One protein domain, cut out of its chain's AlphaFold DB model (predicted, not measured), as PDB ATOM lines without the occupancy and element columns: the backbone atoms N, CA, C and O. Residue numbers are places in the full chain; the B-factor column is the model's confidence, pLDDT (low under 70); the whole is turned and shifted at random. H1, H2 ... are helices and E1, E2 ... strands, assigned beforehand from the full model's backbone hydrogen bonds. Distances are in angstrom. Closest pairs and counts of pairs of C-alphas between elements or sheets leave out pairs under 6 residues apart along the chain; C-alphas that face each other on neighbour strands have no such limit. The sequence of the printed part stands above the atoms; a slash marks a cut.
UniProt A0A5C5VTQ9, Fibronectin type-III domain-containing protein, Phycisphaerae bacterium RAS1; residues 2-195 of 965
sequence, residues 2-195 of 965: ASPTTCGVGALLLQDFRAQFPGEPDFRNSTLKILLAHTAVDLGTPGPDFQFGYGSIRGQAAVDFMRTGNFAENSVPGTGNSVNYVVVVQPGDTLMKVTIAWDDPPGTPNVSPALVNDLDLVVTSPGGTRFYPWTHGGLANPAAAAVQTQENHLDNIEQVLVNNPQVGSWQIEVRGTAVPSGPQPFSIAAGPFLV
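AT A GLANCE: This is residues 2 to 195 of the 965 residues of the protein "Fibronectin type-III domain-containing protein" of Phycisphaerae bacterium RAS1 (UniProt A0A5C5VTQ9). Two antiparallel sheets lie face to face as a sandwich, the strongly twisted E1 E7 E3 E5 and the smaller E2 E6 E4, their strands nearly aligned. H2 covers the other face of the four-strand sheet, and H1 and H3, side by side, lie farther out beyond it. The printed part has 194 residues, with three named helices followed by seven named strands; the class is mixed, helices and strands, with under half of the residues, 92, in named elements. It is compact, with a radius of gyration of the C-alphas of 16.3 A, and spans 42 by 42 by 37 A.

HOW THE PARTS SIT: H1, residues 2 to 20, touches H3, residues 59 to 67, at a shallow tilt of 27 degrees, the same way; their closest C-alphas, Val 9 and Gly 59, are 5.8 A apart. H2, residues 29 to 38, touches H3 opposite ways at a steep tilt of 67 degrees, only just short of about perpendicular; their closest C-alphas, Leu 35 and Ala 62, are 5.7 A apart. In H1, H2 and H3 every O i to N i+4 pair is within hydrogen-bond range. One sheet runs E1, residues 71 to 76, E7, 184 to 191, E3, 95 to 101, and E5, 157 to 163. Within hydrogen-bond range are N 74 and O 186 at 3.0 A, N 99 and O 189 at 2.8 A, and N 98 and O 160 at 2.9 A. H2 is on this sheet, in two layers, a helix on one face of a sheet, at a height over the sheet of 7.8 A, over E7 and E3; its closest C-alpha pair with E7 is Thr 31 and Ser 187, 5.3 A. The other sheet runs E2, residues 82 to 89, E6, 168 to 178, and E4, 118 to 124, with N 85 and O 172 at 2.9 A and N 173 and O 122 at 2.8 A. In the sandwich the facing parts of the two sheets are 8.3 A centre to centre, and the chain changes sheet at each link from E1 to E7.

IN THESE COORDINATES: H1 begins at C-alpha 2, (6.732, 28.299, 15.025), and is 26.8 A long. E6, the longest strand, is 30.9 A from C-alpha 168 to C-alpha 178; E2 is 22.3 A and E7 23.3 A. E7 ends at C-alpha 191, (-11.798, 34.070, -3.435).

THE WHOLE: The C-alphas farthest apart, Pro 91 and Asn 110, are 48.7 A apart. The printed part has no cut. The links H2 to H3, E3 to E4 and E4 to E5 are long. Mean pLDDT of the printed part is 90.3; residue 195 is under 70.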
ATOM      1  N   ALA A   2       7.635  27.939  16.130       89.56
ATOM      2  CA  ALA A   2       6.732  28.299  15.025       89.56
ATOM      3  C   ALA A   2       7.412  28.468  13.644       89.56
ATOM      4  O   ALA A   2       6.912  27.951  12.654       89.56
ATOM      5  N   SER A   3       8.571  29.133  13.556       92.81
ATOM      6  CA  SER A   3       9.251  29.373  12.269       92.81
ATOM      7  C   SER A   3       9.633  28.097  11.492       92.81
ATOM      8  O   SER A   3       9.305  28.025  10.309       92.81
ATOM      9  N   PRO A   4      10.282  27.073  12.094       94.38
ATOM     10  CA  PRO A   4      10.532  25.820  11.381       94.38
ATOM     11  C   PRO A   4       9.239  25.070  11.025       94.38
ATOM     12  O   PRO A   4       9.201  24.425   9.982       94.38
ATOM     13  N   THR A   5       8.164  25.203  11.812       93.38
ATOM     14  CA  THR A   5       6.842  24.664  11.446       93.38
ATOM     15  C   THR A   5       6.307  25.321  10.173       93.38
ATOM     16  O   THR A   5       5.947  24.616   9.235       93.38
ATOM     17  N   THR A   6       6.327  26.655  10.084       94.38
ATOM     18  CA  THR A   6       5.928  27.384   8.867       94.38
ATOM     19  C   THR A   6       6.802  27.013   7.668       94.38
ATOM     20  O   THR A   6       6.291  26.864   6.563       94.38
ATOM     21  N   CYS A   7       8.106  26.810   7.880       95.31
ATOM     22  CA  CYS A   7       9.022  26.351   6.834       95.31
ATOM     23  C   CYS A   7       8.643  24.957   6.309       95.31
ATOM     24  O   CYS A   7       8.577  24.766   5.096       95.31
ATOM     25  N   GLY A   8       8.332  24.011   7.201       95.25
ATOM     26  CA  GLY A   8       7.856  22.679   6.822       95.25
ATOM     27  C   GLY A   8       6.540  22.726   6.042       95.25
ATOM     28  O   GLY A   8       6.422  22.078   5.006       95.25
ATOM     29  N   VAL A   9       5.585  23.555   6.476       94.69
ATOM     30  CA  VAL A   9       4.327  23.783   5.740       94.69
ATOM     31  C   VAL A   9       4.606  24.362   4.349       94.69
ATOM     32  O   VAL A   9       4.066  23.862   3.369       94.69
ATOM     33  N   GLY A  10       5.491  25.355   4.229       95.69
ATOM     34  CA  GLY A  10       5.874  25.915   2.929       95.69
ATOM     35  C   GLY A  10       6.535  24.894   1.996       95.69
ATOM     36  O   GLY A  10       6.263  24.897   0.799       95.69
ATOM     37  N   ALA A  11       7.346  23.982   2.539       94.69
ATOM     38  CA  ALA A  11       7.933  22.888   1.767       94.69
ATOM     39  C   ALA A  11       6.867  21.908   1.247       94.69
ATOM     40  O   ALA A  11       6.959  21.475   0.100       94.69
ATOM     41  N   LEU A  12       5.843  21.606   2.054       92.38
ATOM     42  CA  LEU A  12       4.705  20.781   1.635       92.38
ATOM     43  C   LEU A  12       3.882  21.463   0.537       92.38
ATOM     44  O   LEU A  12       3.562  20.815  -0.452       92.38
ATOM     45  N   LEU A  13       3.603  22.765   0.661       93.94
ATOM     46  CA  LEU A  13       2.908  23.521  -0.390       93.94
ATOM     47  C   LEU A  13       3.679  23.493  -1.713       93.94
ATOM     48  O   LEU A  13       3.080  23.311  -2.767       93.94
ATOM     49  N   LEU A  14       5.002  23.658  -1.666       93.62
ATOM     50  CA  LEU A  14       5.834  23.617  -2.867       93.62
ATOM     51  C   LEU A  14       5.886  22.212  -3.484       93.62
ATOM     52  O   LEU A  14       5.867  22.070  -4.706       93.62
ATOM     53  N   GLN A  15       5.953  21.173  -2.649       91.69
ATOM     54  CA  GLN A  15       5.884  19.787  -3.107       91.69
ATOM     55  C   GLN A  15       4.552  19.503  -3.808       91.69
ATOM     56  O   GLN A  15       4.555  18.913  -4.887       91.69
ATOM     57  N   ASP A  16       3.444  19.940  -3.212       89.12
ATOM     58  CA  ASP A  16       2.105  19.746  -3.759       89.12
ATOM     59  C   ASP A  16       1.890  20.542  -5.051       89.12
ATOM     60  O   ASP A  16       1.417  19.996  -6.039       89.12
ATOM     61  N   PHE A  17       2.349  21.797  -5.098       87.69
ATOM     62  CA  PHE A  17       2.296  22.621  -6.308       87.69
ATOM     63  C   PHE A  17       3.009  21.957  -7.488       87.69
ATOM     64  O   PHE A  17       2.464  21.903  -8.583       87.69
ATOM     65  N   ARG A  18       4.202  21.391  -7.273       87.06
ATOM     66  CA  ARG A  18       4.935  20.668  -8.329       87.06
ATOM     67  C   ARG A  18       4.201  19.421  -8.815       87.06
ATOM     68  O   ARG A  18       4.391  19.026  -9.964       87.06
ATOM     69  N   ALA A  19       3.430  18.779  -7.939       79.88
ATOM     70  CA  ALA A  19       2.602  17.637  -8.307       79.88
ATOM     71  C   ALA A  19       1.369  18.080  -9.108       79.88
ATOM     72  O   ALA A  19       1.044  17.446 -10.106       79.88
ATOM     73  N   GLN A  20       0.732  19.181  -8.699       77.62
ATOM     74  CA  GLN A  20      -0.481  19.708  -9.323       77.62
ATOM     75  C   GLN A  20      -0.220  20.420 -10.660       77.62
ATOM     76  O   GLN A  20      -1.034  20.326 -11.574       77.62
ATOM     77  N   PHE A  21       0.912  21.115 -10.788       76.38
ATOM     78  CA  PHE A  21       1.294  21.905 -11.963       76.38
ATOM     79  C   PHE A  21       2.620  21.392 -12.558       76.38
ATOM     80  O   PHE A  21       3.649  22.077 -12.508       76.38
ATOM     81  N   PRO A  22       2.647  20.157 -13.095       73.12
ATOM     82  CA  PRO A  22       3.877  19.549 -13.582       73.12
ATOM     83  C   PRO A  22       4.428  20.307 -14.797       73.12
ATOM     84  O   PRO A  22       3.779  20.414 -15.834       73.12
ATOM     85  N   GLY A  23       5.671  20.781 -14.690       75.69
ATOM     86  CA  GLY A  23       6.366  21.506 -15.761       75.69
ATOM     87  C   GLY A  23       6.342  23.029 -15.622       75.69
ATOM     88  O   GLY A  23       7.134  23.691 -16.296       75.69
ATOM     89  N   GLU A  24       5.528  23.570 -14.714       78.94
ATOM     90  CA  GLU A  24       5.580  24.983 -14.340       78.94
ATOM     91  C   GLU A  24       6.796  25.270 -13.436       78.94
ATOM     92  O   GLU A  24       7.228  24.400 -12.667       78.94
ATOM     93  N   PRO A  25       7.399  26.470 -13.520       87.12
ATOM     94  CA  PRO A  25       8.425  26.875 -12.571       87.12
ATOM     95  C   PRO A  25       7.830  26.993 -11.163       87.12
ATOM     96  O   PRO A  25       6.656  27.316 -10.995       87.12
ATOM     97  N   ASP A  26       8.667  26.782 -10.144       91.88
ATOM     98  CA  ASP A  26       8.280  27.039  -8.756       91.88
ATOM     99  C   ASP A  26       7.709  28.460  -8.608       91.88
ATOM    100  O   ASP A  26       8.279  29.425  -9.130       91.88
ATOM    101  N   PHE A  27       6.609  28.590  -7.862       92.75
ATOM    102  CA  PHE A  27       6.003  29.889  -7.583       92.75
ATOM    103  C   PHE A  27       6.956  30.822  -6.808       92.75
ATOM    104  O   PHE A  27       7.871  30.391  -6.097       92.75
ATOM    105  N   ARG A  28       6.720  32.134  -6.896       94.88
ATOM    106  CA  ARG A  28       7.490  33.177  -6.197       94.88
ATOM    107  C   ARG A  28       7.313  33.125  -4.679       94.88
ATOM    108  O   ARG A  28       6.288  32.693  -4.154       94.88
ATOM    109  N   ASN A  29       8.263  33.713  -3.950       95.62
ATOM    110  CA  ASN A  29       8.157  33.887  -2.495       95.62
ATOM    111  C   ASN A  29       6.912  34.696  -2.094       95.62
ATOM    112  O   ASN A  29       6.245  34.375  -1.109       95.62
ATOM    113  N   SER A  30       6.572  35.717  -2.881       97.25
ATOM    114  CA  SER A  30       5.333  36.488  -2.743       97.25
ATOM    115  C   SER A  30       4.078  35.618  -2.879       97.25
ATOM    116  O   SER A  30       3.128  35.830  -2.127       97.25
ATOM    117  N   THR A  31       4.099  34.585  -3.726       97.00
ATOM    118  CA  THR A  31       3.003  33.613  -3.876       97.00
ATOM    119  C   THR A  31       2.860  32.735  -2.633       97.00
ATOM    120  O   THR A  31       1.762  32.577  -2.104       97.00
ATOM    121  N   LEU A  32       3.969  32.252  -2.065       97.00
ATOM    122  CA  LEU A  32       3.929  31.558  -0.773       97.00
ATOM    123  C   LEU A  32       3.348  32.453   0.331       97.00
ATOM    124  O   LEU A  32       2.518  32.012   1.128       97.00
ATOM    125  N   LYS A  33       3.771  33.724   0.372       96.94
ATOM    126  CA  LYS A  33       3.331  34.701   1.375       96.94
ATOM    127  C   LYS A  33       1.823  34.959   1.291       96.94
ATOM    128  O   LYS A  33       1.164  34.924   2.330       96.94
ATOM    129  N   ILE A  34       1.270  35.171   0.091       97.62
ATOM    130  CA  ILE A  34      -0.181  35.362  -0.068       97.62
ATOM    131  C   ILE A  34      -0.962  34.095   0.274       97.62
ATOM    132  O   ILE A  34      -1.960  34.218   0.964       97.62
ATOM    133  N   LEU A  35      -0.521  32.891  -0.115       96.81
ATOM    134  CA  LEU A  35      -1.268  31.656   0.168       96.81
ATOM    135  C   LEU A  35      -1.411  31.428   1.677       96.81
ATOM    136  O   LEU A  35      -2.497  31.108   2.168       96.81
ATOM    137  N   LEU A  36      -0.330  31.667   2.424       97.06
ATOM    138  CA  LEU A  36      -0.326  31.555   3.880       97.06
ATOM    139  C   LEU A  36      -1.181  32.638   4.552       97.06
ATOM    140  O   LEU A  36      -1.923  32.322   5.477       97.06
ATOM    141  N   ALA A  37      -1.100  33.895   4.102       96.56
ATOM    142  CA  ALA A  37      -1.860  35.001   4.693       96.56
ATOM    143  C   ALA A  37      -3.350  34.990   4.305       96.56
ATOM    144  O   ALA A  37      -4.208  35.364   5.099       96.56
ATOM    145  N   HIS A  38      -3.681  34.549   3.092       97.12
ATOM    146  CA  HIS A  38      -5.048  34.521   2.571       97.12
ATOM    147  C   HIS A  38      -5.919  33.494   3.307       97.12
ATOM    148  O   HIS A  38      -7.091  33.756   3.602       97.12
ATOM    149  N   THR A  39      -5.318  32.349   3.643       96.12
ATOM    150  CA  THR A  39      -5.966  31.204   4.308       96.12
ATOM    151  C   THR A  39      -5.732  31.155   5.819       96.12
ATOM    152  O   THR A  39      -6.230  30.251   6.494       96.12
ATOM    153  N   ALA A  40      -4.991  32.121   6.369       96.19
ATOM    154  CA  ALA A  40      -4.785  32.230   7.802       96.19
ATOM    155  C   ALA A  40      -6.119  32.420   8.536       96.19
ATOM    156  O   ALA A  40      -7.029  33.116   8.075       96.19
ATOM    157  N   VAL A  41      -6.217  31.791   9.706       96.38
ATOM    158  CA  VAL A  41      -7.302  32.059  10.650       96.38
ATOM    159  C   VAL A  41      -6.920  33.294  11.441       96.38
ATOM    160  O   VAL A  41      -5.946  33.257  12.195       96.38
ATOM    161  N   ASP A  42      -7.695  34.355  11.248       92.56
ATOM    162  CA  ASP A  42      -7.582  35.603  11.993       92.56
ATOM    163  C   ASP A  42      -7.771  35.350  13.500       92.56
ATOM    164  O   ASP A  42      -8.642  34.576  13.912       92.56
ATOM    165  N   LEU A  43      -6.915  35.955  14.317       89.31
ATOM    166  CA  LEU A  43      -6.877  35.791  15.768       89.31
ATOM    167  C   LEU A  43      -6.728  37.166  16.405       89.31
ATOM    168  O   LEU A  43      -5.939  37.971  15.939       89.31
ATOM    169  N   GLY A  44      -7.413  37.396  17.523       88.62
ATOM    170  CA  GLY A  44      -7.357  38.688  18.198       88.62
ATOM    171  C   GLY A  44      -8.382  39.668  17.635       88.62
ATOM    172  O   GLY A  44      -9.579  39.366  17.618       88.62
ATOM    173  N   THR A  45      -7.936  40.868  17.271       88.56
ATOM    174  CA  THR A  45      -8.821  41.902  16.715       88.56
ATOM    175  C   THR A  45      -9.020  41.680  15.220       88.56
ATOM    176  O   THR A  45      -8.026  41.432  14.560       88.56
ATOM    177  N   PRO A  46     -10.242  41.824  14.665       90.69
ATOM    178  CA  PRO A  46     -10.474  41.584  13.243       90.69
ATOM    179  C   PRO A  46      -9.522  42.360  12.325       90.69
ATOM    180  O   PRO A  46      -9.430  43.588  12.423       90.69
ATOM    181  N   GLY A  47      -8.895  41.644  11.394       90.44
ATOM    182  CA  GLY A  47      -7.876  42.171  10.491       90.44
ATOM    183  C   GLY A  47      -6.452  42.032  11.047       90.44
ATOM    184  O   GLY A  47      -6.245  41.540  12.148       90.44
ATOM    185  N   PRO A  48      -5.433  42.450  10.282       92.19
ATOM    186  CA  PRO A  48      -4.050  42.281  10.694       92.19
ATOM    187  C   PRO A  48      -3.705  43.116  11.933       92.19
ATOM    188  O   PRO A  48      -3.973  44.319  11.966       92.19
ATOM    189  N   ASP A  49      -3.036  42.504  12.913       90.75
ATOM    190  CA  ASP A  49      -2.572  43.179  14.131       90.75
ATOM    191  C   ASP A  49      -1.096  42.882  14.471       90.75
ATOM    192  O   ASP A  49      -0.449  42.010  13.886       90.75
ATOM    193  N   PHE A  50      -0.521  43.637  15.414       89.19
ATOM    194  CA  PHE A  50       0.888  43.486  15.805       89.19
ATOM    195  C   PHE A  50       1.193  42.223  16.634       89.19
ATOM    196  O   PHE A  50       2.367  41.939  16.885       89.19
ATOM    197  N   GLN A  51       0.179  41.476  17.075       90.62
ATOM    198  CA  GLN A  51       0.328  40.265  17.882       90.62
ATOM    199  C   GLN A  51       0.270  38.991  17.026       90.62
ATOM    200  O   GLN A  51       1.087  38.088  17.217       90.62
ATOM    201  N   PHE A  52      -0.671  38.920  16.088       91.88
ATOM    202  CA  PHE A  52      -0.969  37.746  15.270       91.88
ATOM    203  C   PHE A  52      -0.704  37.963  13.775       91.88
ATOM    204  O   PHE A  52      -0.725  36.995  13.010       91.88
ATOM    205  N   GLY A  53      -0.402  39.190  13.338       92.75
ATOM    206  CA  GLY A  53      -0.284  39.514  11.917       92.75
ATOM    207  C   GLY A  53      -1.608  39.240  11.209       92.75
ATOM    208  O   GLY A  53      -2.661  39.528  11.753       92.75
ATOM    209  N   TYR A  54      -1.562  38.614  10.031       93.50
ATOM    210  CA  TYR A  54      -2.763  38.144   9.320       93.50
ATOM    211  C   TYR A  54      -3.411  36.888   9.944       93.50
ATOM    212  O   TYR A  54      -4.398  36.386   9.413       93.50
ATOM    213  N   GLY A  55      -2.854  36.357  11.038       94.56
ATOM    214  CA  GLY A  55      -3.406  35.230  11.782       94.56
ATOM    215  C   GLY A  55      -2.548  33.963  11.756       94.56
ATOM    216  O   GLY A  55      -1.399  33.932  11.308       94.56
ATOM    217  N   SER A  56      -3.123  32.870  12.256       95.75
ATOM    218  CA  SER A  56      -2.465  31.564  12.321       95.75
ATOM    219  C   SER A  56      -2.605  30.806  11.002       95.75
ATOM    220  O   SER A  56      -3.718  30.529  10.556       95.75
ATOM    221  N   ILE A  57      -1.482  30.351  10.440       95.94
ATOM    222  CA  ILE A  57      -1.471  29.532   9.218       95.94
ATOM    223  C   ILE A  57      -2.278  28.232   9.380       95.94
ATOM    224  O   ILE A  57      -2.332  27.634  10.464       95.94
ATOM    225  N   ARG A  58      -2.881  27.775   8.279       94.94
ATOM    226  CA  ARG A  58      -3.590  26.494   8.161       94.94
ATOM    227  C   ARG A  58      -3.068  25.758   6.929       94.94
ATOM    228  O   ARG A  58      -3.454  26.079   5.815       94.94
ATOM    229  N   GLY A  59      -2.170  24.791   7.135       92.81
ATOM    230  CA  GLY A  59      -1.467  24.112   6.037       92.81
ATOM    231  C   GLY A  59      -2.406  23.446   5.031       92.81
ATOM    232  O   GLY A  59      -2.256  23.669   3.837       92.81
ATOM    233  N   GLN A  60      -3.411  22.711   5.518       92.12
ATOM    234  CA  GLN A  60      -4.422  22.081   4.666       92.12
ATOM    235  C   GLN A  60      -5.197  23.119   3.843       92.12
ATOM    236  O   GLN A  60      -5.196  23.040   2.625       92.12
ATOM    237  N   ALA A  61      -5.758  24.149   4.487       92.25
ATOM    238  CA  ALA A  61      -6.511  25.186   3.782       92.25
ATOM    239  C   ALA A  61      -5.664  25.925   2.728       92.25
ATOM    240  O   ALA A  61      -6.176  26.277   1.670       92.25
ATOM    241  N   ALA A  62      -4.373  26.145   2.996       93.88
ATOM    242  CA  ALA A  62      -3.457  26.768   2.045       93.88
ATOM    243  C   ALA A  62      -3.170  25.873   0.823       93.88
ATOM    244  O   ALA A  62      -3.102  26.383  -0.293       93.88
ATOM    245  N   VAL A  63      -3.038  24.555   1.024       88.88
ATOM    246  CA  VAL A  63      -2.911  23.560  -0.058       88.88
ATOM    247  C   VAL A  63      -4.201  23.476  -0.869       88.88
ATOM    248  O   VAL A  63      -4.160  23.609  -2.089       88.88
ATOM    249  N   ASP A  64      -5.345  23.337  -0.200       87.19
ATOM    250  CA  ASP A  64      -6.649  23.237  -0.854       87.19
ATOM    251  C   ASP A  64      -6.933  24.488  -1.693       87.19
ATOM    252  O   ASP A  64      -7.333  24.380  -2.850       87.19
ATOM    253  N   PHE A  65      -6.643  25.680  -1.157       88.25
ATOM    254  CA  PHE A  65      -6.771  26.930  -1.904       88.25
ATOM    255  C   PHE A  65      -5.821  26.987  -3.106       88.25
ATOM    256  O   PHE A  65      -6.246  27.368  -4.193       88.25
ATOM    257  N   MET A  66      -4.553  26.591  -2.950       90.06
ATOM    258  CA  MET A  66      -3.587  26.549  -4.056       90.06
ATOM    259  C   MET A  66      -4.088  25.649  -5.195       90.06
ATOM    260  O   MET A  66      -4.075  26.061  -6.352       90.06
ATOM    261  N   ARG A  67      -4.644  24.476  -4.877       83.81
ATOM    262  CA  ARG A  67      -5.214  23.557  -5.876       83.81
ATOM    263  C   ARG A  67      -6.407  24.132  -6.639       83.81
ATOM    264  O   ARG A  67      -6.653  23.711  -7.762       83.81
ATOM    265  N   THR A  68      -7.115  25.126  -6.091       80.25
ATOM    266  CA  THR A  68      -8.187  25.814  -6.842       80.25
ATOM    267  C   THR A  68      -7.672  26.638  -8.024       80.25
ATOM    268  O   THR A  68      -8.461  27.027  -8.882       80.25
ATOM    269  N   GLY A  69      -6.373  26.967  -8.057       80.50
ATOM    270  CA  GLY A  69      -5.789  27.839  -9.077       80.50
ATOM    271  C   GLY A  69      -6.203  29.312  -8.966       80.50
ATOM    272  O   GLY A  69      -5.889  30.098  -9.855       80.50
ATOM    273  N   ASN A  70      -6.881  29.724  -7.888       87.00
ATOM    274  CA  ASN A  70      -7.348  31.100  -7.671       87.00
ATOM    275  C   ASN A  70      -6.232  32.073  -7.220       87.00
ATOM    276  O   ASN A  70      -6.388  32.877  -6.293       87.00
ATOM    277  N   PHE A  71      -5.079  32.005  -7.879       91.50
ATOM    278  CA  PHE A  71      -3.951  32.905  -7.682       91.50
ATOM    279  C   PHE A  71      -3.258  33.185  -9.018       91.50
ATOM    280  O   PHE A  71      -3.365  32.412  -9.965       91.50
ATOM    281  N   ALA A  72      -2.547  34.304  -9.105       90.56
ATOM    282  CA  ALA A  72      -1.795  34.678 -10.295       90.56
ATOM    283  C   ALA A  72      -0.521  35.444  -9.928       90.56
ATOM    284  O   ALA A  72      -0.431  36.081  -8.876       90.56
ATOM    285  N   GLU A  73       0.460  35.416 -10.826       93.31
ATOM    286  CA  GLU A  73       1.676  36.219 -10.740       93.31
ATOM    287  C   GLU A  73       1.750  37.174 -11.928       93.31
ATOM    288  O   GLU A  73       1.547  36.777 -13.073       93.31
ATOM    289  N   ASN A  74       2.076  38.440 -11.676       91.88
ATOM    290  CA  ASN A  74       2.223  39.437 -12.736       91.88
ATOM    291  C   ASN A  74       3.273  40.486 -12.334       91.88
ATOM    292  O   ASN A  74       4.033  40.291 -11.378       91.88
ATOM    293  N   SER A  75       3.383  41.576 -13.085       92.44
ATOM    294  CA  SER A  75       4.260  42.696 -12.758       92.44
ATOM    295  C   SER A  75       3.639  44.020 -13.166       92.44
ATOM    296  O   SER A  75       3.161  44.152 -14.291       92.44
ATOM    297  N   VAL A  76       3.720  45.019 -12.289       91.69
ATOM    298  CA  VAL A  76       3.372  46.393 -12.648       91.69
ATOM    299  C   VAL A  76       4.570  47.031 -13.369       91.69
ATOM    300  O   VAL A  76       5.658  47.091 -12.785       91.69
ATOM    301  N   PRO A  77       4.414  47.517 -14.620       85.06
ATOM    302  CA  PRO A  77       5.537  48.015 -15.419       85.06
ATOM    303  C   PRO A  77       6.272  49.226 -14.827       85.06
ATOM    304  O   PRO A  77       7.478  49.368 -15.028       85.06
ATOM    305  N   GLY A  78       5.571  50.096 -14.099       86.88
ATOM    306  CA  GLY A  78       6.137  51.301 -13.504       86.88
ATOM    307  C   GLY A  78       5.085  52.190 -12.846       86.88
ATOM    308  O   GLY A  78       3.905  51.842 -12.777       86.88
ATOM    309  N   THR A  79       5.524  53.350 -12.356       92.56
ATOM    310  CA  THR A  79       4.659  54.331 -11.690       92.56
ATOM    311  C   THR A  79       3.500  54.775 -12.587       92.56
ATOM    312  O   THR A  79       3.714  55.228 -13.711       92.56
ATOM    313  N   GLY A  80       2.279  54.706 -12.060       84.56
ATOM    314  CA  GLY A  80       1.047  55.104 -12.741       84.56
ATOM    315  C   GLY A  80       0.447  54.037 -13.662       84.56
ATOM    316  O   GLY A  80      -0.587  54.297 -14.273       84.56
ATOM    317  N   ASN A  81       1.060  52.855 -13.774       90.25
ATOM    318  CA  ASN A  81       0.461  51.710 -14.461       90.25
ATOM    319  C   ASN A  81      -0.382  50.868 -13.495       90.25
ATOM    320  O   ASN A  81      -0.095  50.815 -12.300       90.25
ATOM    321  N   SER A  82      -1.384  50.170 -14.026       85.88
ATOM    322  CA  SER A  82      -2.182  49.197 -13.281       85.88
ATOM    323  C   SER A  82      -2.324  47.880 -14.037       85.88
ATOM    324  O   SER A  82      -2.178  47.821 -15.261       85.88
ATOM    325  N   VAL A  83      -2.574  46.820 -13.275       84.75
ATOM    326  CA  VAL A  83      -2.953  45.489 -13.751       84.75
ATOM    327  C   VAL A  83      -4.309  45.169 -13.134       84.75
ATOM    328  O   VAL A  83      -4.478  45.344 -11.927       84.75
ATOM    329  N   ASN A  84      -5.263  44.723 -13.949       82.38
ATOM    330  CA  ASN A  84      -6.636  44.481 -13.506       82.38
ATOM    331  C   ASN A  84      -6.974  42.988 -13.500       82.38
ATOM    332  O   ASN A  84      -6.478  42.242 -14.343       82.38
ATOM    333  N   TYR A  85      -7.841  42.587 -12.574       83.94
ATOM    334  CA  TYR A  85      -8.425  41.246 -12.477       83.94
ATOM    335  C   TYR A  85      -9.918  41.348 -12.173       83.94
ATOM    336  O   TYR A  85     -10.394  42.403 -11.752       83.94
ATOM    337  N   VAL A  86     -10.642  40.239 -12.309       81.88
ATOM    338  CA  VAL A  86     -12.051  40.153 -11.912       81.88
ATOM    339  C   VAL A  86     -12.230  39.051 -10.876       81.88
ATOM    340  O   VAL A  86     -11.627  37.986 -10.988       81.88
ATOM    341  N   VAL A  87     -13.061  39.295  -9.862       84.94
ATOM    342  CA  VAL A  87     -13.587  38.245  -8.978       84.94
ATOM    343  C   VAL A  87     -15.075  38.107  -9.210       84.94
ATOM    344  O   VAL A  87     -15.808  39.089  -9.123       84.94
ATOM    345  N   VAL A  88     -15.537  36.890  -9.476       80.62
ATOM    346  CA  VAL A  88     -16.966  36.632  -9.659       80.62
ATOM    347  C   VAL A  88     -17.551  36.107  -8.358       80.62
ATOM    348  O   VAL A  88     -17.112  35.082  -7.847       80.62
ATOM    349  N   VAL A  89     -18.543  36.818  -7.826       82.44
ATOM    350  CA  VAL A  89     -19.271  36.445  -6.605       82.44
ATOM    351  C   VAL A  89     -20.628  35.864  -6.990       82.44
ATOM    352  O   VAL A  89     -21.417  36.535  -7.662       82.44
ATOM    353  N   GLN A  90     -20.922  34.643  -6.546       83.06
ATOM    354  CA  GLN A  90     -22.161  33.915  -6.818       83.06
ATOM    355  C   GLN A  90     -23.183  34.044  -5.670       83.06
ATOM    356  O   GLN A  90     -22.834  34.385  -4.535       83.06
ATOM    357  N   PRO A  91     -24.484  33.774  -5.922       78.75
ATOM    358  CA  PRO A  91     -25.472  33.672  -4.853       78.75
ATOM    359  C   PRO A  91     -25.082  32.592  -3.833       78.75
ATOM    360  O   PRO A  91     -24.997  31.417  -4.177       78.75
ATOM    361  N   GLY A  92     -24.900  32.987  -2.572       81.62
ATOM    362  CA  GLY A  92     -24.510  32.083  -1.483       81.62
ATOM    363  C   GLY A  92     -23.080  32.287  -0.982       81.62
ATOM    364  O   GLY A  92     -22.781  31.864   0.134       81.62
ATOM    365  N   ASP A  93     -22.236  33.001  -1.731       85.69
ATOM    366  CA  ASP A  93     -20.907  33.385  -1.259       85.69
ATOM    367  C   ASP A  93     -21.020  34.400  -0.117       85.69
ATOM    368  O   ASP A  93     -21.554  35.501  -0.263       85.69
ATOM    369  N   THR A  94     -20.515  34.023   1.055       93.31
ATOM    370  CA  THR A  94     -20.610  34.845   2.273       93.31
ATOM    371  C   THR A  94     -19.387  35.732   2.493       93.31
ATOM    372  O   THR A  94     -19.411  36.618   3.349       93.31
ATOM    373  N   LEU A  95     -18.328  35.534   1.706       93.38
ATOM    374  CA  LEU A  95     -17.049  36.213   1.859       93.38
ATOM    375  C   LEU A  95     -16.362  36.384   0.503       93.38
ATOM    376  O   LEU A  95     -16.196  35.418  -0.234       93.38
ATOM    377  N   MET A  96     -15.895  37.599   0.220       94.19
ATOM    378  CA  MET A  96     -14.914  37.864  -0.831       94.19
ATOM    379  C   MET A  96     -13.623  38.346  -0.177       94.19
ATOM    380  O   MET A  96     -13.646  39.231   0.682       94.19
ATOM    381  N   LYS A  97     -12.493  37.777  -0.588       96.00
ATOM    382  CA  LYS A  97     -11.171  38.156  -0.088       96.00
ATOM    383  C   LYS A  97     -10.220  38.301  -1.266       96.00
ATOM    384  O   LYS A  97     -10.204  37.440  -2.135       96.00
ATOM    385  N   VAL A  98      -9.410  39.353  -1.276       97.50
ATOM    386  CA  VAL A  98      -8.348  39.589  -2.265       97.50
ATOM    387  C   VAL A  98      -7.076  39.918  -1.502       97.50
ATOM    388  O   VAL A  98      -7.114  40.724  -0.580       97.50
ATOM    389  N   THR A  99      -5.961  39.271  -1.816       98.12
ATOM    390  CA  THR A  99      -4.671  39.492  -1.152       98.12
ATOM    391  C   THR A  99      -3.574  39.601  -2.190       98.12
ATOM    392  O   THR A  99      -3.424  38.696  -3.008       98.12
ATOM    393  N   ILE A 100      -2.794  40.676  -2.133       98.25
ATOM    394  CA  ILE A 100      -1.588  40.845  -2.941       98.25
ATOM    395  C   ILE A 100      -0.360  40.890  -2.042       98.25
ATOM    396  O   ILE A 100      -0.429  41.367  -0.913       98.25
ATOM    397  N   ALA A 101       0.777  40.418  -2.540       98.38
ATOM    398  CA  ALA A 101       2.070  40.672  -1.919       98.38
ATOM    399  C   ALA A 101       3.160  40.787  -2.978       98.38
ATOM    400  O   ALA A 101       3.048  40.244  -4.080       98.38
ATOM    401  N   TRP A 102       4.242  41.470  -2.621       98.25
ATOM    402  CA  TRP A 102       5.396  41.619  -3.492       98.25
ATOM    403  C   TRP A 102       6.707  41.593  -2.712       98.25
ATOM    404  O   TRP A 102       6.796  42.021  -1.558       98.25
ATOM    405  N   ASP A 103       7.742  41.075  -3.368       97.06
ATOM    406  CA  ASP A 103       9.110  41.174  -2.876       97.06
ATOM    407  C   ASP A 103       9.619  42.581  -3.216       97.06
ATOM    408  O   ASP A 103       9.991  42.870  -4.357       97.06
ATOM    409  N   ASP A 104       9.539  43.477  -2.235       96.44
ATOM    410  CA  ASP A 104       9.952  44.877  -2.356       96.44
ATOM    411  C   ASP A 104      11.490  44.985  -2.437       96.44
ATOM    412  O   ASP A 104      12.191  44.217  -1.759       96.44
ATOM    413  N   PRO A 105      12.062  45.907  -3.238       94.81
ATOM    414  CA  PRO A 105      13.493  46.159  -3.213       94.81
ATOM    415  C   PRO A 105      13.983  46.509  -1.801       94.81
ATOM    416  O   PRO A 105      13.252  47.125  -1.026       94.81
ATOM    417  N   PRO A 106      15.235  46.170  -1.445       92.44
ATOM    418  CA  PRO A 106      15.751  46.447  -0.112       92.44
ATOM    419  C   PRO A 106      15.652  47.935   0.257       92.44
ATOM    420  O   PRO A 106      16.285  48.785  -0.375       92.44
ATOM    421  N   GLY A 107      14.895  48.232   1.313       90.25
ATOM    422  CA  GLY A 107      14.790  49.573   1.878       90.25
ATOM    423  C   GLY A 107      16.118  50.089   2.440       90.25
ATOM    424  O   GLY A 107      17.029  49.330   2.784       90.25
ATOM    425  N   THR A 108      16.233  51.412   2.573       91.00
ATOM    426  CA  THR A 108      17.402  52.018   3.227       91.00
ATOM    427  C   THR A 108      17.320  51.783   4.743       91.00
ATOM    428  O   THR A 108      16.321  52.172   5.352       91.00
ATOM    429  N   PRO A 109      18.347  51.195   5.392       88.31
ATOM    430  CA  PRO A 109      18.316  50.952   6.833       88.31
ATOM    431  C   PRO A 109      18.039  52.228   7.641       88.31
ATOM    432  O   PRO A 109      18.654  53.266   7.397       88.31
ATOM    433  N   ASN A 110      17.172  52.127   8.654       84.94
ATOM    434  CA  ASN A 110      16.752  53.225   9.541       84.94
ATOM    435  C   ASN A 110      15.948  54.359   8.868       84.94
ATOM    436  O   ASN A 110      15.884  55.462   9.414       84.94
ATOM    437  N   VAL A 111      15.324  54.107   7.714       86.62
ATOM    438  CA  VAL A 111      14.356  55.020   7.083       86.62
ATOM    439  C   VAL A 111      12.937  54.481   7.282       86.62
ATOM    440  O   VAL A 111      12.711  53.279   7.183       86.62
ATOM    441  N   SER A 112      11.994  55.374   7.601       80.94
ATOM    442  CA  SER A 112      10.565  55.071   7.731       80.94
ATOM    443  C   SER A 112       9.765  55.969   6.776       80.94
ATOM    444  O   SER A 112       9.917  57.192   6.875       80.94
ATOM    445  N   PRO A 113       8.894  55.416   5.911       83.88
ATOM    446  CA  PRO A 113       8.648  53.982   5.724       83.88
ATOM    447  C   PRO A 113       9.849  53.254   5.098       83.88
ATOM    448  O   PRO A 113      10.704  53.875   4.469       83.88
ATOM    449  N   ALA A 114       9.919  51.937   5.317       89.56
ATOM    450  CA  ALA A 114      10.938  51.076   4.711       89.56
ATOM    451  C   ALA A 114      10.584  50.657   3.271       89.56
ATOM    452  O   ALA A 114      11.477  50.220   2.547       89.56
ATOM    453  N   LEU A 115       9.308  50.805   2.890       93.38
ATOM    454  CA  LEU A 115       8.753  50.474   1.580       93.38
ATOM    455  C   LEU A 115       9.408  51.316   0.470       93.38
ATOM    456  O   LEU A 115       9.519  52.538   0.603       93.38
ATOM    457  N   VAL A 116       9.849  50.668  -0.611       95.56
ATOM    458  CA  VAL A 116      10.482  51.311  -1.777       95.56
ATOM    459  C   VAL A 116       9.507  51.425  -2.941       95.56
ATOM    460  O   VAL A 116       9.335  52.519  -3.481       95.56
ATOM    461  N   ASN A 117       8.901  50.307  -3.340       97.25
ATOM    462  CA  ASN A 117       7.867  50.258  -4.357       97.25
ATOM    463  C   ASN A 117       6.496  50.116  -3.681       97.25
ATOM    464  O   ASN A 117       6.226  49.145  -2.978       97.25
ATOM    465  N   ASP A 118       5.640  51.096  -3.936       96.88
ATOM    466  CA  ASP A 118       4.294  51.245  -3.397       96.88
ATOM    467  C   ASP A 118       3.271  50.789  -4.445       96.88
ATOM    468  O   ASP A 118       3.142  51.409  -5.516       96.88
ATOM    469  N   LEU A 119       2.613  49.663  -4.159       97.62
ATOM    470  CA  LEU A 119       1.516  49.120  -4.949       97.62
ATOM    471  C   LEU A 119       0.226  49.218  -4.138       97.62
ATOM    472  O   LEU A 119       0.199  48.719  -3.022       97.62
ATOM    473  N   ASP A 120      -0.840  49.737  -4.745       96.12
ATOM    474  CA  ASP A 120      -2.155  49.828  -4.108       96.12
ATOM    475  C   ASP A 120      -3.147  48.837  -4.728       96.12
ATOM    476  O   ASP A 120      -3.322  48.775  -5.953       96.12
ATOM    477  N   LEU A 121      -3.846  48.109  -3.864       97.38
ATOM    478  CA  LEU A 121      -4.985  47.252  -4.149       97.38
ATOM    479  C   LEU A 121      -6.278  48.038  -3.971       97.38
ATOM    480  O   LEU A 121      -6.600  48.545  -2.897       97.38
ATOM    481  N   VAL A 122      -7.093  48.064  -5.015       92.56
ATOM    482  CA  VAL A 122      -8.427  48.659  -4.970       92.56
ATOM    483  C   VAL A 122      -9.405  47.659  -5.552       92.56
ATOM    484  O   VAL A 122      -9.216  47.184  -6.668       92.56
ATOM    485  N   VAL A 123     -10.482  47.364  -4.824       95.00
ATOM    486  CA  VAL A 123     -11.531  46.467  -5.323       95.00
ATOM    487  C   VAL A 123     -12.836  47.238  -5.484       95.00
ATOM    488  O   VAL A 123     -13.271  47.940  -4.576       95.00
ATOM    489  N   THR A 124     -13.472  47.127  -6.644       88.19
ATOM    490  CA  THR A 124     -14.705  47.837  -6.988       88.19
ATOM    491  C   THR A 124     -15.846  46.846  -7.173       88.19
ATOM    492  O   THR A 124     -15.770  45.936  -7.991       88.19
ATOM    493  N   SER A 125     -16.913  47.033  -6.397       87.88
ATOM    494  CA  SER A 125     -18.145  46.236  -6.490       87.88
ATOM    495  C   SER A 125     -18.866  46.416  -7.829       87.88
ATOM    496  O   SER A 125     -18.705  47.464  -8.462       87.88
ATOM    497  N   PRO A 126     -19.770  45.490  -8.207       82.62
ATOM    498  CA  PRO A 126     -20.591  45.653  -9.407       82.62
ATOM    499  C   PRO A 126     -21.468  46.920  -9.366       82.62
ATOM    500  O   PRO A 126     -21.825  47.477 -10.397       82.62
ATOM    501  N   GLY A 127     -21.805  47.416  -8.166       78.12
ATOM    502  CA  GLY A 127     -22.503  48.693  -7.970       78.12
ATOM    503  C   GLY A 127     -21.618  49.947  -8.083       78.12
ATOM    504  O   GLY A 127     -22.112  51.051  -7.866       78.12
ATOM    505  N   GLY A 128     -20.319  49.803  -8.367       80.75
ATOM    506  CA  GLY A 128     -19.357  50.902  -8.513       80.75
ATOM    507  C   GLY A 128     -18.738  51.424  -7.207       80.75
ATOM    508  O   GLY A 128     -17.985  52.395  -7.229       80.75
ATOM    509  N   THR A 129     -19.029  50.806  -6.056       91.75
ATOM    510  CA  THR A 129     -18.425  51.185  -4.761       91.75
ATOM    511  C   THR A 129     -17.008  50.626  -4.641       91.75
ATOM    512  O   THR A 129     -16.824  49.431  -4.868       91.75
ATOM    513  N   ARG A 130     -16.036  51.466  -4.248       93.50
ATOM    514  CA  ARG A 130     -14.636  51.083  -3.986       93.50
ATOM    515  C   ARG A 130     -14.439  50.583  -2.551       93.50
ATOM    516  O   ARG A 130     -14.991  51.160  -1.616       93.50
ATOM    517  N   PHE A 131     -13.597  49.570  -2.403       96.69
ATOM    518  CA  PHE A 131     -13.165  48.945  -1.159       96.69
ATOM    519  C   PHE A 131     -11.636  48.954  -1.097       96.69
ATOM    520  O   PHE A 131     -10.966  48.847  -2.128       96.69
ATOM    521  N   TYR A 132     -11.111  49.102   0.116       96.81
ATOM    522  CA  TYR A 132      -9.704  49.389   0.386       96.81
ATOM    523  C   TYR A 132      -9.082  48.328   1.294       96.81
ATOM    524  O   TYR A 132      -9.823  47.662   2.026       96.81
ATOM    525  N   PRO A 133      -7.753  48.141   1.249       96.69
ATOM    526  CA  PRO A 133      -7.084  47.117   2.030       96.69
ATOM    527  C   PRO A 133      -7.076  47.459   3.518       96.69
ATOM    528  O   PRO A 133      -7.300  48.602   3.927       96.69
ATOM    529  N   TRP A 134      -6.799  46.456   4.347       95.12
ATOM    530  CA  TRP A 134      -6.522  46.681   5.758       95.12
ATOM    531  C   TRP A 134      -5.317  47.612   5.942       95.12
ATOM    532  O   TRP A 134      -4.243  47.389   5.386       95.12
ATOM    533  N   THR A 135      -5.503  48.633   6.775       91.75
ATOM    534  CA  THR A 135      -4.471  49.580   7.212       91.75
ATOM    535  C   THR A 135      -4.443  49.634   8.735       91.75
ATOM    536  O   THR A 135      -5.485  49.777   9.381       91.75
ATOM    537  N   HIS A 136      -3.253  49.519   9.326       84.69
ATOM    538  CA  HIS A 136      -3.065  49.675  10.770       84.69
ATOM    539  C   HIS A 136      -2.741  51.137  11.117       84.69
ATOM    540  O   HIS A 136      -2.134  51.859  10.326       84.69
ATOM    541  N   GLY A 137      -3.034  51.573  12.348       71.75
ATOM    542  CA  GLY A 137      -2.645  52.893  12.884       71.75
ATOM    543  C   GLY A 137      -1.128  53.167  12.998       71.75
ATOM    544  O   GLY A 137      -0.732  54.153  13.624       71.75
ATOM    545  N   GLY A 138      -0.279  52.303  12.427       72.88
ATOM    546  CA  GLY A 138       1.182  52.385  12.457       72.88
ATOM    547  C   GLY A 138       1.795  52.269  13.858       72.88
ATOM    548  O   GLY A 138       1.110  52.042  14.855       72.88
ATOM    549  N   LEU A 139       3.113  52.489  13.950       71.69
ATOM    550  CA  LEU A 139       3.861  52.464  15.221       71.69
ATOM    551  C   LEU A 139       3.408  53.541  16.223       71.69
ATOM    552  O   LEU A 139       3.705  53.442  17.410       71.69
ATOM    553  N   ALA A 140       2.710  54.577  15.752       77.69
ATOM    554  CA  ALA A 140       2.172  55.636  16.600       77.69
ATOM    555  C   ALA A 140       0.947  55.178  17.410       77.69
ATOM    556  O   ALA A 140       0.670  55.754  18.462       77.69
ATOM    557  N   ASN A 141       0.220  54.159  16.937       82.19
ATOM    558  CA  ASN A 141      -0.931  53.602  17.640       82.19
ATOM    559  C   ASN A 141      -1.062  52.084  17.405       82.19
ATOM    560  O   ASN A 141      -1.977  51.636  16.707       82.19
ATOM    561  N   PRO A 142      -0.161  51.276  17.994       81.44
ATOM    562  CA  PRO A 142      -0.109  49.837  17.758       81.44
ATOM    563  C   PRO A 142      -1.269  49.047  18.378       81.44
ATOM    564  O   PRO A 142      -1.401  47.864  18.108       81.44
ATOM    565  N   ALA A 143      -2.117  49.675  19.196       83.75
ATOM    566  CA  ALA A 143      -3.296  49.031  19.778       83.75
ATOM    567  C   ALA A 143      -4.600  49.335  19.015       83.75
ATOM    568  O   ALA A 143      -5.655  48.819  19.379       83.75
ATOM    569  N   ALA A 144      -4.568  50.213  18.005       86.19
ATOM    570  CA  ALA A 144      -5.751  50.502  17.202       86.19
ATOM    571  C   ALA A 144      -6.064  49.334  16.266       86.19
ATOM    572  O   ALA A 144      -5.174  48.871  15.561       86.19
ATOM    573  N   ALA A 145      -7.331  48.920  16.212       89.06
ATOM    574  CA  ALA A 145      -7.786  47.932  15.242       89.06
ATOM    575  C   ALA A 145      -7.504  48.399  13.803       89.06
ATOM    576  O   ALA A 145      -7.603  49.596  13.503       89.06
ATOM    577  N   ALA A 146      -7.189  47.451  12.921       91.94
ATOM    578  CA  ALA A 146      -7.043  47.728  11.500       91.94
ATOM    579  C   ALA A 146      -8.370  48.218  10.893       91.94
ATOM    580  O   ALA A 146      -9.461  47.873  11.355       91.94
ATOM    581  N   VAL A 147      -8.286  49.038   9.844       93.62
ATOM    582  CA  VAL A 147      -9.450  49.586   9.126       93.62
ATOM    583  C   VAL A 147      -9.294  49.441   7.612       93.62
ATOM    584  O   VAL A 147      -8.178  49.428   7.105       93.62
ATOM    585  N   GLN A 148     -10.410  49.377   6.878       93.81
ATOM    586  CA  GLN A 148     -10.456  49.277   5.405       93.81
ATOM    587  C   GLN A 148     -11.010  50.560   4.765       93.81
ATOM    588  O   GLN A 148     -12.003  50.537   4.035       93.81
ATOM    589  N   THR A 149     -10.440  51.715   5.113       93.31
ATOM    590  CA  THR A 149     -10.974  53.031   4.704       93.31
ATOM    591  C   THR A 149     -10.108  53.779   3.694       93.31
ATOM    592  O   THR A 149     -10.544  54.814   3.196       93.31
ATOM    593  N   GLN A 150      -8.893  53.302   3.423       93.44
ATOM    594  CA  GLN A 150      -7.900  53.985   2.593       93.44
ATOM    595  C   GLN A 150      -6.871  52.994   2.023       93.44
ATOM    596  O   GLN A 150      -6.731  51.891   2.546       93.44
ATOM    597  N   GLU A 151      -6.167  53.410   0.973       93.50
ATOM    598  CA  GLU A 151      -5.019  52.709   0.363       93.50
ATOM    599  C   GLU A 151      -3.856  52.544   1.380       93.50
ATOM    600  O   GLU A 151      -3.758  53.332   2.334       93.50
ATOM    601  N   ASN A 152      -3.015  51.503   1.240       92.25
ATOM    602  CA  ASN A 152      -1.964  51.162   2.211       92.25
ATOM    603  C   ASN A 152      -0.548  51.414   1.662       92.25
ATOM    604  O   ASN A 152       0.114  50.547   1.117       92.25
ATOM    605  N   HIS A 153       0.002  52.579   1.996       92.00
ATOM    606  CA  HIS A 153       1.347  52.978   1.557       92.00
ATOM    607  C   HIS A 153       2.490  52.558   2.507       92.00
ATOM    608  O   HIS A 153       3.534  53.221   2.559       92.00
ATOM    609  N   LEU A 154       2.289  51.541   3.354       90.00
ATOM    610  CA  LEU A 154       3.279  51.102   4.353       90.00
ATOM    611  C   LEU A 154       3.699  49.641   4.196       90.00
ATOM    612  O   LEU A 154       4.864  49.325   4.453       90.00
ATOM    613  N   ASP A 155       2.775  48.767   3.805       91.94
ATOM    614  CA  ASP A 155       2.968  47.321   3.820       91.94
ATOM    615  C   ASP A 155       3.168  46.757   2.409       91.94
ATOM    616  O   ASP A 155       2.438  47.082   1.486       91.94
ATOM    617  N   ASN A 156       4.105  45.814   2.243       95.31
ATOM    618  CA  ASN A 156       4.289  45.080   0.980       95.31
ATOM    619  C   ASN A 156       3.366  43.853   0.833       95.31
ATOM    620  O   ASN A 156       3.703  42.845   0.195       95.31
ATOM    621  N   ILE A 157       2.247  43.887   1.548       97.38
ATOM    622  CA  ILE A 157       1.171  42.908   1.515       97.38
ATOM    623  C   ILE A 157      -0.119  43.635   1.863       97.38
ATOM    624  O   ILE A 157      -0.232  44.234   2.930       97.38
ATOM    625  N   GLU A 158      -1.102  43.524   0.985       97.62
ATOM    626  CA  GLU A 158      -2.391  44.175   1.152       97.62
ATOM    627  C   GLU A 158      -3.517  43.159   1.002       97.62
ATOM    628  O   GLU A 158      -3.458  42.262   0.157       97.62
ATOM    629  N   GLN A 159      -4.560  43.297   1.821       97.38
ATOM    630  CA  GLN A 159      -5.729  42.428   1.772       97.38
ATOM    631  C   GLN A 159      -7.016  43.236   1.882       97.38
ATOM    632  O   GLN A 159      -7.184  43.994   2.833       97.38
ATOM    633  N   VAL A 160      -7.934  43.003   0.947       97.50
ATOM    634  CA  VAL A 160      -9.320  43.479   0.992       97.50
ATOM    635  C   VAL A 160     -10.224  42.309   1.356       97.50
ATOM    636  O   VAL A 160     -10.173  41.257   0.719       97.50
ATOM    637  N   LEU A 161     -11.067  42.498   2.366       95.38
ATOM    638  CA  LEU A 161     -12.044  41.525   2.839       95.38
ATOM    639  C   LEU A 161     -13.437  42.155   2.854       95.38
ATOM    640  O   LEU A 161     -13.673  43.170   3.509       95.38
ATOM    641  N   VAL A 162     -14.386  41.529   2.163       95.56
ATOM    642  CA  VAL A 162     -15.786  41.961   2.114       95.56
ATOM    643  C   VAL A 162     -16.678  40.817   2.581       95.56
ATOM    644  O   VAL A 162     -16.771  39.780   1.931       95.56
ATOM    645  N   ASN A 163     -17.349  41.020   3.714       93.81
ATOM    646  CA  ASN A 163     -18.379  40.106   4.207       93.81
ATOM    647  C   ASN A 163     -19.692  40.344   3.458       93.81
ATOM    648  O   ASN A 163     -20.081  41.495   3.259       93.81
ATOM    649  N   ASN A 164     -20.397  39.264   3.119       93.19
ATOM    650  CA  ASN A 164     -21.637  39.279   2.335       93.19
ATOM    651  C   ASN A 164     -21.511  40.140   1.062       93.19
ATOM    652  O   ASN A 164     -22.249  41.121   0.903       93.19
ATOM    653  N   PRO A 165     -20.539  39.829   0.185       94.25
ATOM    654  CA  PRO A 165     -20.308  40.599  -1.028       94.25
ATOM    655  C   PRO A 165     -21.551  40.605  -1.931       94.25
ATOM    656  O   PRO A 165     -22.288  39.628  -2.039       94.25
ATOM    657  N   GLN A 166     -21.782  41.730  -2.609       89.62
ATOM    658  CA  GLN A 166     -22.768  41.819  -3.683       89.62
ATOM    659  C   GLN A 166     -22.460  40.779  -4.774       89.62
ATOM    660  O   GLN A 166     -21.335  40.716  -5.260       89.62
ATOM    661  N   VAL A 167     -23.470  40.018  -5.197       82.69
ATOM    662  CA  VAL A 167     -23.373  39.079  -6.329       82.69
ATOM    663  C   VAL A 167     -23.028  39.828  -7.623       82.69
ATOM    664  O   VAL A 167     -23.621  40.872  -7.910       82.69
ATOM    665  N   GLY A 168     -22.097  39.283  -8.408       77.31
ATOM    666  CA  GLY A 168     -21.654  39.824  -9.697       77.31
ATOM    667  C   GLY A 168     -20.133  39.942  -9.829       77.31
ATOM    668  O   GLY A 168     -19.386  39.449  -8.983       77.31
ATOM    669  N   SER A 169     -19.689  40.606 -10.896       77.81
ATOM    670  CA  SER A 169     -18.273  40.824 -11.222       77.81
ATOM    671  C   SER A 169     -17.681  41.989 -10.424       77.81
ATOM    672  O   SER A 169     -18.112  43.137 -10.550       77.81
ATOM    673  N   TRP A 170     -16.686  41.694  -9.594       86.31
ATOM    674  CA  TRP A 170     -15.899  42.671  -8.847       86.31
ATOM    675  C   TRP A 170     -14.595  42.957  -9.578       86.31
ATOM    676  O   TRP A 170     -13.829  42.043  -9.864       86.31
ATOM    677  N   GLN A 171     -14.324  44.230  -9.836       84.25
ATOM    678  CA  GLN A 171     -13.112  44.672 -10.521       84.25
ATOM    679  C   GLN A 171     -11.992  44.880  -9.504       84.25
ATOM    680  O   GLN A 171     -12.161  45.632  -8.545       84.25
ATOM    681  N   ILE A 172     -10.846  44.243  -9.710       91.31
ATOM    682  CA  ILE A 172      -9.633  44.447  -8.918       91.31
ATOM    683  C   ILE A 172      -8.655  45.270  -9.742       91.31
ATOM    684  O   ILE A 172      -8.306  44.880 -10.850       91.31
ATOM    685  N   GLU A 173      -8.152  46.354  -9.168       89.88
ATOM    686  CA  GLU A 173      -7.040  47.131  -9.704       89.88
ATOM    687  C   GLU A 173      -5.830  46.975  -8.773       89.88
ATOM    688  O   GLU A 173      -5.920  47.274  -7.581       89.88
ATOM    689  N   VAL A 174      -4.697  46.529  -9.321       95.50
ATOM    690  CA  VAL A 174      -3.380  46.593  -8.670       95.50
ATOM    691  C   VAL A 174      -2.577  47.687  -9.359       95.50
ATOM    692  O   VAL A 174      -2.156  47.531 -10.509       95.50
ATOM    693  N   ARG A 175      -2.388  48.818  -8.681       92.94
ATOM    694  CA  ARG A 175      -1.768  50.022  -9.245       92.94
ATOM    695  C   ARG A 175      -0.373  50.242  -8.681       92.94
ATOM    696  O   ARG A 175      -0.175  50.179  -7.481       92.94
ATOM    697  N   GLY A 176       0.588  50.589  -9.533       94.00
ATOM    698  CA  GLY A 176       1.907  51.055  -9.102       94.00
ATOM    699  C   GLY A 176       1.884  52.533  -8.748       94.00
ATOM    700  O   GLY A 176       2.178  53.368  -9.605       94.00
ATOM    701  N   THR A 177       1.545  52.869  -7.510       92.81
ATOM    702  CA  THR A 177       1.441  54.261  -7.048       92.81
ATOM    703  C   THR A 177       2.794  54.956  -6.991       92.81
ATOM    704  O   THR A 177       2.921  56.090  -7.463       92.81
ATOM    705  N   ALA A 178       3.842  54.255  -6.554       95.06
ATOM    706  CA  ALA A 178       5.220  54.700  -6.719       95.06
ATOM    707  C   ALA A 178       6.145  53.502  -6.938       95.06
ATOM    708  O   ALA A 178       6.425  52.755  -6.015       95.06
ATOM    709  N   VAL A 179       6.674  53.336  -8.153       95.44
ATOM    710  CA  VAL A 179       7.587  52.231  -8.495       95.44
ATOM    711  C   VAL A 179       8.928  52.800  -8.984       95.44
ATOM    712  O   VAL A 179       9.228  52.751 -10.182       95.44
ATOM    713  N   PRO A 180       9.746  53.411  -8.098       92.75
ATOM    714  CA  PRO A 180      11.046  53.981  -8.464       92.75
ATOM    715  C   PRO A 180      12.056  52.933  -8.960       92.75
ATOM    716  O   PRO A 180      13.024  53.292  -9.631       92.75
ATOM    717  N   SER A 181      11.830  51.651  -8.658       90.38
ATOM    718  CA  SER A 181      12.635  50.521  -9.123       90.38
ATOM    719  C   SER A 181      11.743  49.460  -9.778       90.38
ATOM    720  O   SER A 181      11.424  48.448  -9.159       90.38
ATOM    721  N   GLY A 182      11.321  49.710 -11.023       86.56
ATOM    722  CA  GLY A 182      10.415  48.838 -11.781       86.56
ATOM    723  C   GLY A 182      11.090  47.932 -12.831       86.56
ATOM    724  O   GLY A 182      12.261  48.137 -13.162       86.56
ATOM    725  N   PRO A 183      10.345  46.967 -13.405       93.62
ATOM    726  CA  PRO A 183       8.969  46.610 -13.040       93.62
ATOM    727  C   PRO A 183       8.912  45.938 -11.659       93.62
ATOM    728  O   PRO A 183       9.868  45.269 -11.277       93.62
ATOM    729  N   GLN A 184       7.812  46.111 -10.917       97.25
ATOM    730  CA  GLN A 184       7.600  45.428  -9.632       97.25
ATOM    731  C   GLN A 184       6.774  44.157  -9.866       97.25
ATOM    732  O   GLN A 184       5.585  44.262 -10.187       97.25
ATOM    733  N   PRO A 185       7.357  42.956  -9.708       97.31
ATOM    734  CA  PRO A 185       6.599  41.716  -9.732       97.31
ATOM    735  C   PRO A 185       5.735  41.596  -8.471       97.31
ATOM    736  O   PRO A 185       6.196  41.915  -7.376       97.31
ATOM    737  N   PHE A 186       4.506  41.111  -8.613       97.38
ATOM    738  CA  PHE A 186       3.605  40.830  -7.494       97.38
ATOM    739  C   PHE A 186       2.889  39.493  -7.707       97.38
ATOM    740  O   PHE A 186       2.865  38.960  -8.823       97.38
ATOM    741  N   SER A 187       2.300  38.986  -6.631       97.94
ATOM    742  CA  SER A 187       1.410  37.826  -6.647       97.94
ATOM    743  C   SER A 187       0.067  38.221  -6.043       97.94
ATOM    744  O   SER A 187       0.027  39.033  -5.116       97.94
ATOM    745  N   ILE A 188      -1.021  37.653  -6.559       96.62
ATOM    746  CA  ILE A 188      -2.396  37.894  -6.109       96.62
ATOM    747  C   ILE A 188      -3.116  36.572  -5.844       96.62
ATOM    748  O   ILE A 188      -2.946  35.617  -6.591       96.62
ATOM    749  N   ALA A 189      -3.919  36.524  -4.783       95.88
ATOM    750  CA  ALA A 189      -4.834  35.436  -4.453       95.88
ATOM    751  C   ALA A 189      -6.208  36.042  -4.176       95.88
ATOM    752  O   ALA A 189      -6.303  37.036  -3.447       95.88
ATOM    753  N   ALA A 190      -7.269  35.464  -4.732       94.12
ATOM    754  CA  ALA A 190      -8.616  35.933  -4.441       94.12
ATOM    755  C   ALA A 190      -9.641  34.802  -4.391       94.12
ATOM    756  O   ALA A 190      -9.573  33.863  -5.167       94.12
ATOM    757  N   GLY A 191     -10.621  34.930  -3.504       86.44
ATOM    758  CA  GLY A 191     -11.798  34.070  -3.435       86.44
ATOM    759  C   GLY A 191     -13.078  34.912  -3.449       86.44
ATOM    760  O   GLY A 191     -13.036  36.080  -3.040       86.44
ATOM    761  N   PRO A 192     -14.222  34.356  -3.885       79.00
ATOM    762  CA  PRO A 192     -14.447  32.933  -4.172       79.00
ATOM    763  C   PRO A 192     -13.890  32.461  -5.526       79.00
ATOM    764  O   PRO A 192     -13.520  31.296  -5.649       79.00
ATOM    765  N   PHE A 193     -13.759  33.351  -6.515       75.25
ATOM    766  CA  PHE A 193     -13.333  32.962  -7.859       75.25
ATOM    767  C   PHE A 193     -12.536  34.058  -8.566       75.25
ATOM    768  O   PHE A 193     -13.114  35.051  -9.005       75.25
ATOM    769  N   LEU A 194     -11.217  33.881  -8.682       80.19
ATOM    770  CA  LEU A 194     -10.340  34.805  -9.402       80.19
ATOM    771  C   LEU A 194     -10.347  34.470 -10.896       80.19
ATOM    772  O   LEU A 194      -9.970  33.373 -11.312       80.19
ATOM    773  N   VAL A 195     -10.727  35.440 -11.716       69.62
ATOM    774  CA  VAL A 195     -10.653  35.345 -13.169       69.62
ATOM    775  C   VAL A 195      -9.358  35.998 -13.632       69.62
ATOM    776  O   VAL A 195      -9.211  37.220 -13.614       69.62
TER     777      VAL A 195